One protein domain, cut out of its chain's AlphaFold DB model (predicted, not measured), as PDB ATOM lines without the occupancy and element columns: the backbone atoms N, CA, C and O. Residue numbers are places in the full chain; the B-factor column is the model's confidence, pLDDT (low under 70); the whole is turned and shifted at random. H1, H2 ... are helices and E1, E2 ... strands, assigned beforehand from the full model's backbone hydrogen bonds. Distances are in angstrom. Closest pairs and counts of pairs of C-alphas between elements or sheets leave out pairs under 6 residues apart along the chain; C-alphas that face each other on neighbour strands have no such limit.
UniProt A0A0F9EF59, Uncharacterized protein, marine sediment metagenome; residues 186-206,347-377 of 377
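Overview. This is residues 186 to 206 and 347 to 377 of the 377 residues of an uncharacterized protein of marine sediment metagenome (UniProt A0A0F9EF59). A two-stranded ribbon and a helical hairpin follow one another along a rod: E1 and E2 pair side by side at one end, and H1 and H2 make the other end. H2 folds back from the far end of H1. The printed part has 52 residues, with two named strands and then two named helices along the chain, E1 E2 H1 H2; the sheet has the order E1 - E2, antiparallel, and the class is mixed, helices and strands. The whole is extended, with a radius of gyration of the C-alphas of 15.8 A and spans of 50 by 21 by 16 A.

Along the chain. E1, residues 186 to 193, begins with C-alpha 186 at (104.764, 201.332, 161.013) and is 22.7 A long. E2, residues 198 to 205, is 22.1 A long. H1, residues 347 to 362, is 22.8 A long and begins with C-alpha 347 at (132.632, 187.943, 155.973). H2, residues 367 to 375, is 12.5 A long and ends with C-alpha 375 at (132.000, 201.316, 140.576).

Arrangement. E1 and E2 form a hairpin, antiparallel, with 168 degrees between their directions. N 191 and O 200 are 2.9 A apart and N 200 and O 191 2.8 A, both within hydrogen-bond range. H1 and H2 form a helical hairpin and touch, H1 with residues 357 to 361 alone; the closest C-alphas, of Leu 360 and Ile 370, are 6.7 A apart. They run opposite ways at a steep tilt of 44 degrees. In H1 and H2 every O i to N i+4 pair is within hydrogen-bond range. E1 is apart from H1 and H2, and E2 is apart from H2.

Size, cuts and confidence. The two C-alphas farthest apart, of Gly 206 and Gln 363, are 50.6 A apart. Residues 207 to 346 are not printed, and C-alphas 206 and 347 are 33.1 A apart across this cut. The links E1 to E2 and H1 to H2 are tight. The mean pLDDT of the printed part is 83.4; residues 206, 347 and 348 are under 70.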
ATOM      1  N   THR A 186     104.920 200.760 159.672       73.19
ATOM      2  CA  THR A 186     104.764 201.332 161.013       73.19
ATOM      3  C   THR A 186     106.112 201.456 161.684       73.19
ATOM      4  O   THR A 186     106.301 202.308 162.548       73.19
ATOM      5  N   SER A 187     107.075 200.641 161.255       75.81
ATOM      6  CA  SER A 187     108.462 200.786 161.647       75.81
ATOM      7  C   SER A 187     109.402 200.409 160.511       75.81
ATOM      8  O   SER A 187     109.140 199.512 159.712       75.81
ATOM      9  N   LEU A 188     110.520 201.122 160.468       81.56
ATOM     10  CA  LEU A 188     111.672 200.807 159.645       81.56
ATOM     11  C   LEU A 188     112.849 200.665 160.607       81.56
ATOM     12  O   LEU A 188     113.215 201.632 161.279       81.56
ATOM     13  N   LYS A 189     113.409 199.464 160.729       87.00
ATOM     14  CA  LYS A 189     114.531 199.203 161.629       87.00
ATOM     15  C   LYS A 189     115.747 198.784 160.825       87.00
ATOM     16  O   LYS A 189     115.735 197.785 160.116       87.00
ATOM     17  N   HIS A 190     116.801 199.578 160.957       81.88
ATOM     18  CA  HIS A 190     118.096 199.319 160.347       81.88
ATOM     19  C   HIS A 190     118.995 198.676 161.404       81.88
ATOM     20  O   HIS A 190     119.269 199.293 162.437       81.88
ATOM     21  N   ILE A 191     119.446 197.445 161.174       88.06
ATOM     22  CA  ILE A 191     120.358 196.745 162.080       88.06
ATOM     23  C   ILE A 191     121.673 196.534 161.345       88.06
ATOM     24  O   ILE A 191     121.748 195.786 160.376       88.06
ATOM     25  N   TYR A 192     122.731 197.191 161.819       82.69
ATOM     26  CA  TYR A 192     124.073 197.001 161.279       82.69
ATOM     27  C   TYR A 192     124.947 196.223 162.259       82.69
ATOM     28  O   TYR A 192     125.338 196.739 163.310       82.69
ATOM     29  N   ASN A 193     125.296 194.987 161.903       84.75
ATOM     30  CA  ASN A 193     126.263 194.194 162.647       84.75
ATOM     31  C   ASN A 193     127.670 194.433 162.084       84.75
ATOM     32  O   ASN A 193     128.095 193.809 161.110       84.75
ATOM     33  N   ARG A 194     128.418 195.330 162.733       72.75
ATOM     34  CA  ARG A 194     129.759 195.752 162.294       72.75
ATOM     35  C   ARG A 194     130.801 194.628 162.302       72.75
ATOM     36  O   ARG A 194     131.722 194.667 161.486       72.75
ATOM     37  N   GLU A 195     130.679 193.660 163.208       76.00
ATOM     38  CA  GLU A 195     131.611 192.527 163.315       76.00
ATOM     39  C   GLU A 195     131.356 191.470 162.237       76.00
ATOM     40  O   GLU A 195     132.288 190.814 161.768       76.00
ATOM     41  N   ALA A 196     130.098 191.314 161.824       81.12
ATOM     42  CA  ALA A 196     129.716 190.400 160.755       81.12
ATOM     43  C   ALA A 196     129.731 191.043 159.359       81.12
ATOM     44  O   ALA A 196     129.797 190.315 158.375       81.12
ATOM     45  N   GLY A 197     129.697 192.376 159.268       82.50
ATOM     46  CA  GLY A 197     129.556 193.093 157.998       82.50
ATOM     47  C   GLY A 197     128.150 193.009 157.401       82.50
ATOM     48  O   GLY A 197     127.994 193.259 156.213       82.50
ATOM     49  N   ILE A 198     127.148 192.650 158.207       82.38
ATOM     50  CA  ILE A 198     125.771 192.409 157.763       82.38
ATOM     51  C   ILE A 198     124.925 193.653 158.039       82.38
ATOM     52  O   ILE A 198     125.024 194.254 159.116       82.38
ATOM     53  N   TYR A 199     124.108 194.028 157.059       70.25
ATOM     54  CA  TYR A 199     123.098 195.068 157.174       70.25
ATOM     55  C   TYR A 199     121.721 194.441 156.962       70.25
ATOM     56  O   TYR A 199     121.424 193.984 155.861       70.25
ATOM     57  N   ASP A 200     120.899 194.454 158.006       79.94
ATOM     58  CA  ASP A 200     119.534 193.949 157.961       79.94
ATOM     59  C   ASP A 200     118.552 195.124 157.959       79.94
ATOM     60  O   ASP A 200     118.630 196.035 158.795       79.94
ATOM     61  N   LEU A 201     117.609 195.082 157.020       75.81
ATOM     62  CA  LEU A 201     116.452 195.965 156.986       75.81
ATOM     63  C   LEU A 201     115.223 195.172 157.436       75.81
ATOM     64  O   LEU A 201     114.796 194.250 156.749       75.81
ATOM     65  N   GLU A 202     114.653 195.541 158.581       80.94
ATOM     66  CA  GLU A 202     113.383 194.995 159.063       80.94
ATOM     67  C   GLU A 202     112.295 196.056 158.843       80.94
ATOM     68  O   GLU A 202     112.364 197.164 159.385       80.94
ATOM     69  N   ILE A 203     111.304 195.730 158.010       77.81
ATOM     70  CA  ILE A 203     110.134 196.579 157.758       77.81
ATOM     71  C   ILE A 203     108.974 196.002 158.563       77.81
ATOM     72  O   ILE A 203     108.488 194.912 158.269       77.81
ATOM     73  N   GLY A 204     108.538 196.728 159.589       76.44
ATOM     74  CA  GLY A 204     107.331 196.390 160.327       76.44
ATOM     75  C   GLY A 204     106.113 196.856 159.545       76.44
ATOM     76  O   GLY A 204     105.899 198.058 159.367       76.44
ATOM     77  N   LEU A 205     105.320 195.900 159.082       72.69
ATOM     78  CA  LEU A 205     104.007 196.140 158.509       72.69
ATOM     79  C   LEU A 205     102.998 196.158 159.657       72.69
ATOM     80  O   LEU A 205     102.813 195.150 160.332       72.69
ATOM     81  N   GLY A 206     102.398 197.314 159.936       62.31
ATOM     82  CA  GLY A 206     101.322 197.377 160.922       62.31
ATOM     83  C   GLY A 206      99.985 197.051 160.285       62.31
ATOM     84  O   GLY A 206      99.706 197.493 159.169       62.31
ATOM     85  N   LYS A 347     131.472 187.439 155.199       59.00
ATOM     86  CA  LYS A 347     132.632 187.943 155.973       59.00
ATOM     87  C   LYS A 347     133.936 187.987 155.158       59.00
ATOM     88  O   LYS A 347     134.720 188.917 155.323       59.00
ATOM     89  N   GLU A 348     134.139 187.017 154.267       67.56
ATOM     90  CA  GLU A 348     135.287 186.955 153.355       67.56
ATOM     91  C   GLU A 348     135.268 188.047 152.277       67.56
ATOM     92  O   GLU A 348     136.297 188.673 152.033       67.56
ATOM     93  N   GLY A 349     134.110 188.353 151.687       74.62
ATOM     94  CA  GLY A 349     133.960 189.425 150.698       74.62
ATOM     95  C   GLY A 349     134.228 190.805 151.296       74.62
ATOM     96  O   GLY A 349     134.938 191.613 150.708       74.62
ATOM     97  N   LEU A 350     133.755 191.053 152.521       74.75
ATOM     98  CA  LEU A 350     133.992 192.328 153.203       74.75
ATOM     99  C   LEU A 350     135.449 192.488 153.668       74.75
ATOM    100  O   LEU A 350     135.987 193.597 153.664       74.75
ATOM    101  N   ALA A 351     136.098 191.395 154.082       75.88
ATOM    102  CA  ALA A 351     137.521 191.398 154.415       75.88
ATOM    103  C   ALA A 351     138.389 191.635 153.170       75.88
ATOM    104  O   ALA A 351     139.296 192.465 153.218       75.88
ATOM    105  N   THR A 352     138.054 190.974 152.059       82.69
ATOM    106  CA  THR A 352     138.734 191.128 150.765       82.69
ATOM    107  C   THR A 352     138.608 192.561 150.253       82.69
ATOM    108  O   THR A 352     139.615 193.186 149.928       82.69
ATOM    109  N   GLU A 353     137.404 193.136 150.294       84.19
ATOM    110  CA  GLU A 353     137.183 194.508 149.832       84.19
ATOM    111  C   GLU A 353     137.899 195.538 150.719       84.19
ATOM    112  O   GLU A 353     138.516 196.485 150.235       84.19
ATOM    113  N   ARG A 354     137.930 195.323 152.041       86.62
ATOM    114  CA  ARG A 354     138.704 196.176 152.959       86.62
ATOM    115  C   ARG A 354     140.209 196.078 152.743       86.62
ATOM    116  O   ARG A 354     140.897 197.074 152.960       86.62
ATOM    117  N   GLN A 355     140.726 194.903 152.398       91.50
ATOM    118  CA  GLN A 355     142.145 194.733 152.099       91.50
ATOM    119  C   GLN A 355     142.501 195.443 150.793       91.50
ATOM    120  O   GLN A 355     143.426 196.249 150.768       91.50
ATOM    121  N   ARG A 356     141.678 195.263 149.764       90.94
ATOM    122  CA  ARG A 356     141.821 195.941 148.480       90.94
ATOM    123  C   ARG A 356     141.793 197.467 148.599       90.94
ATOM    124  O   ARG A 356     142.623 198.149 148.010       90.94
ATOM    125  N   MET A 357     140.890 198.012 149.417       90.00
ATOM    126  CA  MET A 357     140.835 199.452 149.706       90.00
ATOM    127  C   MET A 357     142.134 199.983 150.323       90.00
ATOM    128  O   MET A 357     142.536 201.104 150.021       90.00
ATOM    129  N   ARG A 358     142.804 199.194 151.178       94.19
ATOM    130  CA  ARG A 358     144.107 199.577 151.750       94.19
ATOM    131  C   ARG A 358     145.207 199.527 150.701       94.19
ATOM    132  O   ARG A 358     145.974 200.474 150.617       94.19
ATOM    133  N   GLU A 359     145.239 198.485 149.876       95.38
ATOM    134  CA  GLU A 359     146.223 198.349 148.794       95.38
ATOM    135  C   GLU A 359     146.122 199.509 147.788       95.38
ATOM    136  O   GLU A 359     147.139 200.067 147.382       95.38
ATOM    137  N   LEU A 360     144.905 199.938 147.433       94.12
ATOM    138  CA  LEU A 360     144.698 201.097 146.557       94.12
ATOM    139  C   LEU A 360     145.102 202.422 147.229       94.12
ATOM    140  O   LEU A 360     145.665 203.297 146.574       94.12
ATOM    141  N   GLN A 361     144.874 202.574 148.539       95.00
ATOM    142  CA  GLN A 361     145.364 203.738 149.290       95.00
ATOM    143  C   GLN A 361     146.894 203.769 149.388       95.00
ATOM    144  O   GLN A 361     147.494 204.835 149.267       95.00
ATOM    145  N   GLU A 362     147.539 202.615 149.570       95.94
ATOM    146  CA  GLU A 362     149.002 202.487 149.594       95.94
ATOM    147  C   GLU A 362     149.641 202.814 148.235       95.94
ATOM    148  O   GLU A 362     150.774 203.290 148.187       95.94
ATOM    149  N   GLN A 363     148.897 202.654 147.136       96.19
ATOM    150  CA  GLN A 363     149.295 203.105 145.796       96.19
ATOM    151  C   GLN A 363     149.172 204.628 145.594       96.19
ATOM    152  O   GLN A 363     149.502 205.132 144.521       96.19
ATOM    153  N   GLY A 364     148.725 205.378 146.607       95.81
ATOM    154  CA  GLY A 364     148.605 206.835 146.558       95.81
ATOM    155  C   GLY A 364     147.363 207.345 145.824       95.81
ATOM    156  O   GLY A 364     147.290 208.536 145.529       95.81
ATOM    157  N   LEU A 365     146.392 206.470 145.536       93.62
ATOM    158  CA  LEU A 365     145.135 206.860 144.899       93.62
ATOM    159  C   LEU A 365     144.273 207.675 145.868       93.62
ATOM    160  O   LEU A 365     144.122 207.343 147.049       93.62
ATOM    161  N   SER A 366     143.672 208.743 145.353       93.94
ATOM    162  CA  SER A 366     142.711 209.540 146.107       93.94
ATOM    163  C   SER A 366     141.416 208.755 146.340       93.94
ATOM    164  O   SER A 366     141.056 207.837 145.601       93.94
ATOM    165  N   ARG A 367     140.660 209.133 147.374       88.56
ATOM    166  CA  ARG A 367     139.403 208.451 147.727       88.56
ATOM    167  C   ARG A 367     138.366 208.476 146.594       88.56
ATOM    168  O   ARG A 367     137.574 207.547 146.482       88.56
ATOM    169  N   GLU A 368     138.388 209.510 145.758       92.06
ATOM    170  CA  GLU A 368     137.513 209.643 144.589       92.06
ATOM    171  C   GLU A 368     137.893 208.657 143.477       92.06
ATOM    172  O   GLU A 368     137.017 208.009 142.906       92.06
ATOM    173  N   GLU A 369     139.190 208.468 143.218       92.69
ATOM    174  CA  GLU A 369     139.684 207.495 142.233       92.69
ATOM    175  C   GLU A 369     139.396 206.056 142.660       92.69
ATOM    176  O   GLU A 369     138.985 205.238 141.840       92.69
ATOM    177  N   ILE A 370     139.547 205.762 143.952       92.25
ATOM    178  CA  ILE A 370     139.234 204.450 144.524       92.25
ATOM    179  C   ILE A 370     137.745 204.119 144.351       92.25
ATOM    180  O   ILE A 370     137.407 203.031 143.888       92.25
ATOM    181  N   ASN A 371     136.855 205.067 144.660       85.38
ATOM    182  CA  ASN A 371     135.414 204.871 144.486       85.38
ATOM    183  C   ASN A 371     135.034 204.661 143.010       85.38
ATOM    184  O   ASN A 371     134.140 203.868 142.724       85.38
ATOM    185  N   ARG A 372     135.722 205.333 142.075       92.25
ATOM    186  CA  ARG A 372     135.513 205.136 140.633       92.25
ATOM    187  C   ARG A 372     135.918 203.729 140.187       92.25
ATOM    188  O   ARG A 372     135.151 203.083 139.490       92.25
ATOM    189  N   ILE A 373     137.077 203.238 140.634       90.31
ATOM    190  CA  ILE A 373     137.581 201.893 140.296       90.31
ATOM    191  C   ILE A 373     136.637 200.788 140.791       90.31
ATOM    192  O   ILE A 373     136.490 199.769 140.124       90.31
ATOM    193  N   ILE A 374     136.003 200.977 141.951       84.75
ATOM    194  CA  ILE A 374     135.051 200.005 142.511       84.75
ATOM    195  C   ILE A 374     133.725 200.017 141.750       84.75
ATOM    196  O   ILE A 374     133.143 198.962 141.544       84.75
ATOM    197  N   ALA A 375     133.257 201.188 141.312       80.75
ATOM    198  CA  ALA A 375     132.000 201.316 140.576       80.75
ATOM    199  C   ALA A 375     132.060 200.764 139.136       80.75
ATOM    200  O   ALA A 375     131.018 200.554 138.522       80.75
ATOM    201  N   GLU A 376     133.260 200.567 138.585       86.25
ATOM    202  CA  GLU A 376     133.485 200.018 137.240       86.25
ATOM    203  C   GLU A 376     133.565 198.475 137.208       86.25
ATOM    204  O   GLU A 376     133.787 197.901 136.140       86.25
ATOM    205  N   GLN A 377     133.387 197.800 138.349       76.25
ATOM    206  CA  GLN A 377     133.407 196.336 138.489       76.25
ATOM    207  C   GLN A 377     132.065 195.797 138.952       76.25
ATOM    208  O   GLN A 377     131.729 194.676 138.504       76.25
TER     209      GLN A 377